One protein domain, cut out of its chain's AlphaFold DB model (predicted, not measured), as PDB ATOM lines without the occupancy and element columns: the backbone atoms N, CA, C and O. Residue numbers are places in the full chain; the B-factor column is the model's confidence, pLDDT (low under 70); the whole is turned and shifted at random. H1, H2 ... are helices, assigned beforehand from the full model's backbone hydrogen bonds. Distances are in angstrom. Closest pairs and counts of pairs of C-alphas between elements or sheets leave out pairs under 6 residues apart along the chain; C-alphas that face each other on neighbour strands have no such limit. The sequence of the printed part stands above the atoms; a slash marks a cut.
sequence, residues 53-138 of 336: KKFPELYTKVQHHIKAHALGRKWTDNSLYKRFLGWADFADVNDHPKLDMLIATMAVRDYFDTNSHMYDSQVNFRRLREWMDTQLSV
ATOM      1  N   LYS A  53     -11.603  24.243   8.614       87.62
ATOM      2  CA  LYS A  53     -12.289  23.011   9.055       87.62
ATOM      3  C   LYS A  53     -12.550  22.031   7.900       87.62
ATOM      4  O   LYS A  53     -12.712  20.842   8.147       87.62
ATOM      5  N   LYS A  54     -12.525  22.503   6.644       88.69
ATOM      6  CA  LYS A  54     -12.616  21.664   5.431       88.69
ATOM      7  C   LYS A  54     -11.333  20.867   5.143       88.69
ATOM      8  O   LYS A  54     -11.365  19.953   4.325       88.69
ATOM      9  N   PHE A  55     -10.217  21.199   5.798       89.06
ATOM     10  CA  PHE A  55      -8.886  20.643   5.540       89.06
ATOM     11  C   PHE A  55      -8.322  20.005   6.830       89.06
ATOM     12  O   PHE A  55      -7.625  20.683   7.590       89.06
ATOM     13  N   PRO A  56      -8.581  18.712   7.115       89.88
ATOM     14  CA  PRO A  56      -8.251  18.106   8.412       89.88
ATOM     15  C   PRO A  56      -6.767  18.187   8.805       89.88
ATOM     16  O   PRO A  56      -6.445  18.450   9.965       89.88
ATOM     17  N   GLU A  57      -5.851  18.024   7.845       93.12
ATOM     18  CA  GLU A  57      -4.402  18.135   8.080       93.12
ATOM     19  C   GLU A  57      -3.979  19.564   8.460       93.12
ATOM     20  O   GLU A  57      -3.136  19.749   9.339       93.12
ATOM     21  N   LEU A  58      -4.579  20.579   7.829       93.81
ATOM     22  CA  LEU A  58      -4.341  21.987   8.149       93.81
ATOM     23  C   LEU A  58      -4.935  22.329   9.518       93.81
ATOM     24  O   LEU A  58      -4.235  22.867  10.369       93.81
ATOM     25  N   TYR A  59      -6.194  21.956   9.757       94.75
ATOM     26  CA  TYR A  59      -6.885  22.195  11.023       94.75
ATOM     27  C   TYR A  59      -6.127  21.596  12.218       94.75
ATOM     28  O   TYR A  59      -5.948  22.267  13.234       94.75
ATOM     29  N   THR A  60      -5.590  20.381  12.069       95.12
ATOM     30  CA  THR A  60      -4.765  19.732  13.104       95.12
ATOM     31  C   THR A  60      -3.473  20.511  13.384       95.12
ATOM     32  O   THR A  60      -3.097  20.675  14.545       95.12
ATOM     33  N   LYS A  61      -2.810  21.057  12.350       95.25
ATOM     34  CA  LYS A  61      -1.629  21.930  12.517       95.25
ATOM     35  C   LYS A  61      -1.978  23.249  13.210       95.25
ATOM     36  O   LYS A  61      -1.264  23.651  14.122       95.25
ATOM     37  N   VAL A  62      -3.092  23.889  12.842       96.25
ATOM     38  CA  VAL A  62      -3.580  25.113  13.509       96.25
ATOM     39  C   VAL A  62      -3.856  24.845  14.992       96.25
ATOM     40  O   VAL A  62      -3.372  25.583  15.846       96.25
ATOM     41  N   GLN A  63      -4.566  23.758  15.320       95.69
ATOM     42  CA  GLN A  63      -4.794  23.353  16.711       95.69
ATOM     43  C   GLN A  63      -3.485  23.083  17.462       95.69
ATOM     44  O   GLN A  63      -3.368  23.462  18.627       95.69
ATOM     45  N   HIS A  64      -2.501  22.449  16.815       95.31
ATOM     46  CA  HIS A  64      -1.187  22.215  17.411       95.31
ATOM     47  C   HIS A  64      -0.473  23.532  17.742       95.31
ATOM     48  O   HIS A  64      -0.035  23.690  18.878       95.31
ATOM     49  N   HIS A  65      -0.432  24.505  16.821       94.69
ATOM     50  CA  HIS A  65       0.139  25.833  17.100       94.69
ATOM     51  C   HIS A  65      -0.578  26.523  18.265       94.69
ATOM     52  O   HIS A  65       0.077  26.957  19.210       94.69
ATOM     53  N   ILE A  66      -1.916  26.567  18.265       94.12
ATOM     54  CA  ILE A  66      -2.680  27.203  19.353       94.12
ATOM     55  C   ILE A  66      -2.402  26.527  20.706       94.12
ATOM     56  O   ILE A  66      -2.299  27.225  21.710       94.12
ATOM     57  N   LYS A  67      -2.245  25.197  20.754       93.38
ATOM     58  CA  LYS A  67      -1.939  24.445  21.990       93.38
ATOM     59  C   LYS A  67      -0.467  24.516  22.416       93.38
ATOM     60  O   LYS A  67      -0.185  24.398  23.602       93.38
ATOM     61  N   ALA A  68       0.463  24.715  21.483       91.50
ATOM     62  CA  ALA A  68       1.896  24.824  21.769       91.50
ATOM     63  C   ALA A  68       2.293  26.179  22.388       91.50
ATOM     64  O   ALA A  68       3.347  26.288  23.014       91.50
ATOM     65  N   HIS A  69       1.463  27.214  22.224       88.38
ATOM     66  CA  HIS A  69       1.763  28.581  22.645       88.38
ATOM     67  C   HIS A  69       0.888  29.025  23.823       88.38
ATOM     68  O   HIS A  69      -0.330  29.101  23.708       88.38
ATOM     69  N   ALA A  70       1.510  29.374  24.955       84.69
ATOM     70  CA  ALA A  70       0.794  29.803  26.156       84.69
ATOM     71  C   ALA A  70      -0.085  31.045  25.898       84.69
ATOM     72  O   ALA A  70       0.423  32.146  25.654       84.69
ATOM     73  N   LEU A  71      -1.405  30.872  26.006       84.19
ATOM     74  CA  LEU A  71      -2.385  31.953  25.899       84.19
ATOM     75  C   LEU A  71      -2.438  32.730  27.221       84.19
ATOM     76  O   LEU A  71      -3.289  32.499  28.081       84.19
ATOM     77  N   GLY A  72      -1.467  33.631  27.393       81.31
ATOM     78  CA  GLY A  72      -1.375  34.528  28.545       81.31
ATOM     79  C   GLY A  72      -2.536  35.530  28.631       81.31
ATOM     80  O   GLY A  72      -3.511  35.459  27.895       81.31
ATOM     81  N   ARG A  73      -2.435  36.513  29.529       82.75
ATOM     82  CA  ARG A  73      -3.539  37.461  29.797       82.75
ATOM     83  C   ARG A  73      -3.685  38.603  28.788       82.75
ATOM     84  O   ARG A  73      -4.623  39.381  28.902       82.75
ATOM     85  N   LYS A  74      -2.738  38.756  27.862       86.75
ATOM     86  CA  LYS A  74      -2.705  39.843  26.879       86.75
ATOM     87  C   LYS A  74      -2.275  39.308  25.525       86.75
ATOM     88  O   LYS A  74      -1.292  38.571  25.443       86.75
ATOM     89  N   TRP A  75      -2.940  39.778  24.474       89.62
ATOM     90  CA  TRP A  75      -2.582  39.484  23.089       89.62
ATOM     91  C   TRP A  75      -1.108  39.796  22.779       89.62
ATOM     92  O   TRP A  75      -0.383  38.940  22.279       89.62
ATOM     93  N   THR A  76      -0.626  40.974  23.189       87.25
ATOM     94  CA  THR A  76       0.750  41.437  22.933       87.25
ATOM     95  C   THR A  76       1.836  40.592  23.596       87.25
ATOM     96  O   THR A  76       2.983  40.597  23.151       87.25
ATOM     97  N   ASP A  77       1.503  39.869  24.668       86.19
ATOM     98  CA  ASP A  77       2.460  39.016  25.373       86.19
ATOM     99  C   ASP A  77       2.627  37.651  24.686       86.19
ATOM    100  O   ASP A  77       3.643  36.983  24.909       86.19
ATOM    101  N   ASN A  78       1.677  37.274  23.821       90.69
ATOM    102  CA  ASN A  78       1.613  35.983  23.150       90.69
ATOM    103  C   ASN A  78       2.788  35.772  22.176       90.69
ATOM    104  O   ASN A  78       3.199  36.669  21.435       90.69
ATOM    105  N   SER A  79       3.324  34.552  22.157       91.12
ATOM    106  CA  SER A  79       4.419  34.173  21.260       91.12
ATOM    107  C   SER A  79       3.986  34.063  19.794       91.12
ATOM    108  O   SER A  79       4.807  34.341  18.927       91.12
ATOM    109  N   LEU A  80       2.715  33.756  19.500       92.69
ATOM    110  CA  LEU A  80       2.166  33.787  18.137       92.69
ATOM    111  C   LEU A  80       2.198  35.211  17.558       92.69
ATOM    112  O   LEU A  80       2.719  35.411  16.465       92.69
ATOM    113  N   TYR A  81       1.727  36.203  18.325       93.50
ATOM    114  CA  TYR A  81       1.771  37.624  17.954       93.50
ATOM    115  C   TYR A  81       3.206  38.105  17.703       93.50
ATOM    116  O   TYR A  81       3.502  38.651  16.643       93.50
ATOM    117  N   LYS A  82       4.123  37.836  18.645       93.94
ATOM    118  CA  LYS A  82       5.542  38.216  18.520       93.94
ATOM    119  C   LYS A  82       6.219  37.555  17.318       93.94
ATOM    120  O   LYS A  82       7.002  38.202  16.634       93.94
ATOM    121  N   ARG A  83       5.903  36.286  17.041       94.69
ATOM    122  CA  ARG A  83       6.424  35.549  15.881       94.69
ATOM    123  C   ARG A  83       5.864  36.076  14.562       94.69
ATOM    124  O   ARG A  83       6.600  36.114  13.585       94.69
ATOM    125  N   PHE A  84       4.593  36.472  14.532       95.62
ATOM    126  CA  PHE A  84       3.987  37.094  13.359       95.62
ATOM    127  C   PHE A  84       4.603  38.468  13.070       95.62
ATOM    128  O   PHE A  84       4.990  38.708  11.934       95.62
ATOM    129  N   LEU A  85       4.748  39.339  14.079       94.62
ATOM    130  CA  LEU A  85       5.399  40.640  13.881       94.62
ATOM    131  C   LEU A  85       6.863  40.483  13.471       94.62
ATOM    132  O   LEU A  85       7.250  41.027  12.450       94.62
ATOM    133  N   GLY A  86       7.631  39.637  14.164       95.19
ATOM    134  CA  GLY A  86       9.017  39.371  13.779       95.19
ATOM    135  C   GLY A  86       9.159  38.761  12.379       95.19
ATOM    136  O   GLY A  86      10.181  38.955  11.741       95.19
ATOM    137  N   TRP A  87       8.148  38.054  11.860       96.31
ATOM    138  CA  TRP A  87       8.105  37.687  10.440       96.31
ATOM    139  C   TRP A  87       7.804  38.909   9.553       96.31
ATOM    140  O   TRP A  87       8.508  39.135   8.575       96.31
ATOM    141  N   ALA A  88       6.800  39.716   9.907       94.75
ATOM    142  CA  ALA A  88       6.374  40.887   9.139       94.75
ATOM    143  C   ALA A  88       7.422  42.019   9.076       94.75
ATOM    144  O   ALA A  88       7.358  42.828   8.151       94.75
ATOM    145  N   ASP A  89       8.368  42.061  10.018       94.75
ATOM    146  CA  ASP A  89       9.484  43.016  10.051       94.75
ATOM    147  C   ASP A  89      10.600  42.676   9.037       94.75
ATOM    148  O   ASP A  89      11.321  43.572   8.606       94.75
ATOM    149  N   PHE A  90      10.746  41.401   8.637       94.25
ATOM    150  CA  PHE A  90      11.808  40.937   7.719       94.25
ATOM    151  C   PHE A  90      11.305  40.391   6.374       94.25
ATOM    152  O   PHE A  90      12.108  40.206   5.464       94.25
ATOM    153  N   ALA A  91      10.016  40.080   6.247       94.25
ATOM    154  CA  ALA A  91       9.439  39.505   5.034       94.25
ATOM    155  C   ALA A  91       9.108  40.580   3.986       94.25
ATOM    156  O   ALA A  91       8.518  41.614   4.326       94.25
ATOM    157  N   ASP A  92       9.384  40.311   2.709       93.25
ATOM    158  CA  ASP A  92       9.046  41.228   1.613       93.25
ATOM    159  C   ASP A  92       7.531  41.454   1.527       93.25
ATOM    160  O   ASP A  92       6.743  40.622   1.969       93.25
ATOM    161  N   VAL A  93       7.077  42.573   0.953       89.81
ATOM    162  CA  VAL A  93       5.640  42.947   0.928       89.81
ATOM    163  C   VAL A  93       4.742  41.845   0.339       89.81
ATOM    164  O   VAL A  93       3.615  41.668   0.799       89.81
ATOM    165  N   ASN A  94       5.262  41.084  -0.631       90.38
ATOM    166  CA  ASN A  94       4.566  39.990  -1.316       90.38
ATOM    167  C   ASN A  94       4.807  38.602  -0.690       90.38
ATOM    168  O   ASN A  94       4.275  37.608  -1.191       90.38
ATOM    169  N   ASP A  95       5.616  38.504   0.366       93.44
ATOM    170  CA  ASP A  95       5.800  37.258   1.100       93.44
ATOM    171  C   ASP A  95       4.581  36.949   1.963       93.44
ATOM    172  O   ASP A  95       3.932  37.826   2.540       93.44
ATOM    173  N   HIS A  96       4.320  35.653   2.112       93.19
ATOM    174  CA  HIS A  96       3.206  35.145   2.894       93.19
ATOM    175  C   HIS A  96       3.729  34.293   4.058       93.19
ATOM    176  O   HIS A  96       4.641  33.478   3.873       93.19
ATOM    177  N   PRO A  97       3.157  34.428   5.266       94.50
ATOM    178  CA  PRO A  97       3.495  33.558   6.378       94.50
ATOM    179  C   PRO A  97       2.942  32.153   6.103       94.50
ATOM    180  O   PRO A  97       2.057  31.958   5.269       94.50
ATOM    181  N   LYS A  98       3.413  31.142   6.841       94.88
ATOM    182  CA  LYS A  98       2.835  29.793   6.726       94.88
ATOM    183  C   LYS A  98       1.333  29.844   7.046       94.88
ATOM    184  O   LYS A  98       0.938  30.436   8.049       94.88
ATOM    185  N   LEU A  99       0.502  29.231   6.203       94.62
ATOM    186  CA  LEU A  99      -0.962  29.335   6.289       94.62
ATOM    187  C   LEU A  99      -1.517  28.862   7.646       94.62
ATOM    188  O   LEU A  99      -2.402  29.495   8.214       94.62
ATOM    189  N   ASP A 100      -0.959  27.783   8.196       95.56
ATOM    190  CA  ASP A 100      -1.298  27.258   9.521       95.56
ATOM    191  C   ASP A 100      -0.956  28.243  10.652       95.56
ATOM    192  O   ASP A 100      -1.753  28.446  11.568       95.56
ATOM    193  N   MET A 101       0.203  28.897  10.556       95.06
ATOM    194  CA  MET A 101       0.642  29.950  11.470       95.06
ATOM    195  C   MET A 101      -0.254  31.199  11.373       95.06
ATOM    196  O   MET A 101      -0.642  31.747  12.405       95.06
ATOM    197  N   LEU A 102      -0.636  31.633  10.166       96.25
ATOM    198  CA  LEU A 102      -1.540  32.776   9.979       96.25
ATOM    199  C   LEU A 102      -2.905  32.521  10.619       96.25
ATOM    200  O   LEU A 102      -3.343  33.313  11.450       96.25
ATOM    201  N   ILE A 103      -3.537  31.389  10.291       96.31
ATOM    202  CA  ILE A 103      -4.860  31.026  10.818       96.31
ATOM    203  C   ILE A 103      -4.811  30.896  12.348       96.31
ATOM    204  O   ILE A 103      -5.725  31.364  13.025       96.31
ATOM    205  N   ALA A 104      -3.738  30.327  12.914       96.06
ATOM    206  CA  ALA A 104      -3.544  30.269  14.365       96.06
ATOM    207  C   ALA A 104      -3.396  31.666  14.994       96.06
ATOM    208  O   ALA A 104      -3.950  31.920  16.061       96.06
ATOM    209  N   THR A 105      -2.686  32.586  14.330       95.50
ATOM    210  CA  THR A 105      -2.539  33.979  14.788       95.50
ATOM    211  C   THR A 105      -3.888  34.694  14.798       95.50
ATOM    212  O   THR A 105      -4.241  35.300  15.806       95.50
ATOM    213  N   MET A 106      -4.660  34.575  13.713       94.81
ATOM    214  CA  MET A 106      -5.975  35.207  13.570       94.81
ATOM    215  C   MET A 106      -6.973  34.668  14.600       94.81
ATOM    216  O   MET A 106      -7.575  35.451  15.321       94.81
ATOM    217  N   ALA A 107      -7.069  33.344  14.758       94.88
ATOM    218  CA  ALA A 107      -7.967  32.719  15.732       94.88
ATOM    219  C   ALA A 107      -7.676  33.161  17.180       94.88
ATOM    220  O   ALA A 107      -8.595  33.374  17.968       94.88
ATOM    221  N   VAL A 108      -6.399  33.339  17.539       94.06
ATOM    222  CA  VAL A 108      -6.018  33.832  18.871       94.06
ATOM    223  C   VAL A 108      -6.219  35.349  18.998       94.06
ATOM    224  O   VAL A 108      -6.636  35.802  20.060       94.06
ATOM    225  N   ARG A 109      -5.993  36.139  17.940       93.94
ATOM    226  CA  ARG A 109      -6.319  37.580  17.906       93.94
ATOM    227  C   ARG A 109      -7.813  37.814  18.127       93.94
ATOM    228  O   ARG A 109      -8.179  38.628  18.970       93.94
ATOM    229  N   ASP A 110      -8.650  37.056  17.421       92.12
ATOM    230  CA  ASP A 110     -10.111  37.128  17.509       92.12
ATOM    231  C   ASP A 110     -10.634  36.560  18.846       92.12
ATOM    232  O   ASP A 110     -11.655  37.017  19.347       92.12
ATOM    233  N   TYR A 111      -9.905  35.642  19.497       92.06
ATOM    234  CA  TYR A 111     -10.188  35.221  20.880       92.06
ATOM    235  C   TYR A 111      -9.996  36.341  21.914       92.06
ATOM    236  O   TYR A 111     -10.795  36.458  22.840       92.06
ATOM    237  N   PHE A 112      -8.944  37.156  21.782       89.31
ATOM    238  CA  PHE A 112      -8.704  38.268  22.709       89.31
ATOM    239  C   PHE A 112      -9.608  39.484  22.455       89.31
ATOM    240  O   PHE A 112      -9.635  40.374  23.302       89.31
ATOM    241  N   ASP A 113     -10.295  39.545  21.306       85.75
ATOM    242  CA  ASP A 113     -11.105  40.684  20.837       85.75
ATOM    243  C   ASP A 113     -10.375  42.045  20.943       85.75
ATOM    244  O   ASP A 113     -10.937  43.096  21.250       85.75
ATOM    245  N   THR A 114      -9.052  42.028  20.736       81.25
ATOM    246  CA  THR A 114      -8.201  43.219  20.855       81.25
ATOM    247  C   THR A 114      -7.884  43.826  19.497       81.25
ATOM    248  O   THR A 114      -7.185  43.210  18.690       81.25
ATOM    249  N   ASN A 115      -8.259  45.091  19.311       76.12
ATOM    250  CA  ASN A 115      -7.789  45.921  18.200       76.12
ATOM    251  C   ASN A 115      -6.291  46.227  18.360       76.12
ATOM    252  O   ASN A 115      -5.892  47.149  19.074       76.12
ATOM    253  N   SER A 116      -5.447  45.443  17.691       85.00
ATOM    254  CA  SER A 116      -4.004  45.671  17.632       85.00
ATOM    255  C   SER A 116      -3.673  46.328  16.301       85.00
ATOM    256  O   SER A 116      -3.467  45.646  15.301       85.00
ATOM    257  N   HIS A 117      -3.594  47.663  16.300       88.06
ATOM    258  CA  HIS A 117      -3.347  48.454  15.089       88.06
ATOM    259  C   HIS A 117      -2.138  47.950  14.283       88.06
ATOM    260  O   HIS A 117      -2.221  47.860  13.067       88.06
ATOM    261  N   MET A 118      -1.038  47.564  14.944       91.38
ATOM    262  CA  MET A 118       0.152  47.024  14.265       91.38
ATOM    263  C   MET A 118      -0.124  45.695  13.552       91.38
ATOM    264  O   MET A 118       0.291  45.514  12.410       91.38
ATOM    265  N   TYR A 119      -0.837  44.772  14.203       93.88
ATOM    266  CA  TYR A 119      -1.195  43.485  13.606       93.88
ATOM    267  C   TYR A 119      -2.182  43.661  12.451       93.88
ATOM    268  O   TYR A 119      -1.933  43.187  11.345       93.88
ATOM    269  N   ASP A 120      -3.272  44.388  12.702       93.38
ATOM    270  CA  ASP A 120      -4.337  44.599  11.727       93.38
ATOM    271  C   ASP A 120      -3.814  45.408  10.519       93.38
ATOM    272  O   ASP A 120      -4.138  45.089   9.377       93.38
ATOM    273  N   SER A 121      -2.914  46.378  10.734       93.88
ATOM    274  CA  SER A 121      -2.213  47.105   9.664       93.88
ATOM    275  C   SER A 121      -1.364  46.176   8.791       93.88
ATOM    276  O   SER A 121      -1.511  46.220   7.573       93.88
ATOM    277  N   GLN A 122      -0.541  45.297   9.376       94.88
ATOM    278  CA  GLN A 122       0.278  44.344   8.611       94.88
ATOM    279  C   GLN A 122      -0.580  43.334   7.832       94.88
ATOM    280  O   GLN A 122      -0.306  43.070   6.661       94.88
ATOM    281  N   VAL A 123      -1.645  42.803   8.446       94.81
ATOM    282  CA  VAL A 123      -2.592  41.882   7.787       94.81
ATOM    283  C   VAL A 123      -3.284  42.546   6.596       94.81
ATOM    284  O   VAL A 123      -3.369  41.929   5.535       94.81
ATOM    285  N   ASN A 124      -3.735  43.793   6.747       94.50
ATOM    286  CA  ASN A 124      -4.452  44.525   5.702       94.50
ATOM    287  C   ASN A 124      -3.513  45.027   4.589       94.50
ATOM    288  O   ASN A 124      -3.826  44.882   3.411       94.50
ATOM    289  N   PHE A 125      -2.345  45.581   4.939       94.12
ATOM    290  CA  PHE A 125      -1.363  46.093   3.973       94.12
ATOM    291  C   PHE A 125      -0.871  44.993   3.023       94.12
ATOM    292  O   PHE A 125      -0.805  45.199   1.814       94.12
ATOM    293  N   ARG A 126      -0.609  43.799   3.571       94.75
ATOM    294  CA  ARG A 126      -0.156  42.610   2.834       94.75
ATOM    295  C   ARG A 126      -1.310  41.742   2.299       94.75
ATOM    296  O   ARG A 126      -1.056  40.674   1.754       94.75
ATOM    297  N   ARG A 127      -2.576  42.163   2.469       95.56
ATOM    298  CA  ARG A 127      -3.801  41.444   2.037       95.56
ATOM    299  C   ARG A 127      -3.846  39.967   2.460       95.56
ATOM    300  O   ARG A 127      -4.249  39.077   1.706       95.56
ATOM    301  N   LEU A 128      -3.389  39.682   3.683       95.44
ATOM    302  CA  LEU A 128      -3.210  38.308   4.163       95.44
ATOM    303  C   LEU A 128      -4.540  37.590   4.420       95.44
ATOM    304  O   LEU A 128      -4.580  36.361   4.358       95.44
ATOM    305  N   ARG A 129      -5.623  38.330   4.696       94.06
ATOM    306  CA  ARG A 129      -6.963  37.754   4.882       94.06
ATOM    307  C   ARG A 129      -7.517  37.258   3.547       94.06
ATOM    308  O   ARG A 129      -7.916  36.104   3.447       94.06
ATOM    309  N   GLU A 130      -7.432  38.087   2.514       94.50
ATOM    310  CA  GLU A 130      -7.810  37.749   1.145       94.50
ATOM    311  C   GLU A 130      -6.963  36.585   0.619       94.50
ATOM    312  O   GLU A 130      -7.503  35.627   0.067       94.50
ATOM    313  N   TRP A 131      -5.646  36.606   0.857       94.88
ATOM    314  CA  TRP A 131      -4.774  35.479   0.530       94.88
ATOM    315  C   TRP A 131      -5.205  34.191   1.246       94.88
ATOM    316  O   TRP A 131      -5.390  33.166   0.588       94.88
ATOM    317  N   MET A 132      -5.431  34.229   2.564       94.81
ATOM    318  CA  MET A 132      -5.918  33.076   3.329       94.81
ATOM    319  C   MET A 132      -7.222  32.520   2.734       94.81
ATOM    320  O   MET A 132      -7.341  31.310   2.547       94.81
ATOM    321  N   ASP A 133      -8.174  33.387   2.385       93.56
ATOM    322  CA  ASP A 133      -9.445  32.985   1.782       93.56
ATOM    323  C   ASP A 133      -9.264  32.389   0.377       93.56
ATOM    324  O   ASP A 133      -9.914  31.391   0.055       93.56
ATOM    325  N   THR A 134      -8.322  32.883  -0.439       92.44
ATOM    326  CA  THR A 134      -7.971  32.200  -1.699       92.44
ATOM    327  C   THR A 134      -7.420  30.793  -1.437       92.44
ATOM    328  O   THR A 134      -7.915  29.835  -2.027       92.44
ATOM    329  N   GLN A 135      -6.495  30.621  -0.485       90.75
ATOM    330  CA  GLN A 135      -5.919  29.307  -0.159       90.75
ATOM    331  C   GLN A 135      -6.960  28.323   0.400       90.75
ATOM    332  O   GLN A 135      -6.882  27.126   0.136       90.75
ATOM    333  N   LEU A 136      -7.946  28.814   1.156       89.62
ATOM    334  CA  LEU A 136      -9.034  28.007   1.722       89.62
ATOM    335  C   LEU A 136     -10.230  27.809   0.771       89.62
ATOM    336  O   LEU A 136     -11.098  26.976   1.050       89.62
ATOM    337  N   SER A 137     -10.309  28.570  -0.325       85.25
ATOM    338  CA  SER A 137     -11.357  28.426  -1.347       85.25
ATOM    339  C   SER A 137     -10.982  27.439  -2.450       85.25
ATOM    340  O   SER A 137     -11.879  26.780  -2.971       85.25
ATOM    341  N   VAL A 138      -9.688  27.275  -2.757       73.69
ATOM    342  CA  VAL A 138      -9.202  26.212  -3.650       73.69
ATOM    343  C   VAL A 138      -9.531  24.856  -3.017       73.69
ATOM    344  O   VAL A 138      -8.956  24.513  -1.979       73.69
TER     345      VAL A 138
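Overview. This is residues 53 to 138 of the 336 residues of an uncharacterized protein of Fusarium poae (UniProt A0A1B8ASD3). Five helices make a compact body round H3: H1 packs aslant on one side, H4 lies opposite, and H2 packs on H3's first half. The 86 printed residues include H1 to H5 and no named strand: all helix. The radius of gyration of the C-alphas is 12.5 A, the spans 34 by 29 by 21 A.

Arrangement. H1, residues 56 to 68, touches the hub H3, residues 99 to 112, at a steep tilt of 54 degrees, closest at C-alphas 62 and 100, 5.1 A. H2, residues 79 to 88, touches H3's residues 101 to 105 alone, closest at C-alphas 80 and 105. H4, residues 117 to 125, is near H3. H5, residues 128 to 137, only just touches H3, with 3 pairs of C-alphas within 8 A. Every helix O i to N i+4 pair is within hydrogen-bond range.

Along the chain. Find C-alpha 56 at (-8.251, 18.106, 8.412), where H1 begins; H3 runs 20.2 A, to C-alpha 112 at (-8.704, 38.268, 22.709).

Size, cuts and confidence. The printed part has no cut, no long link and no pLDDT under 70.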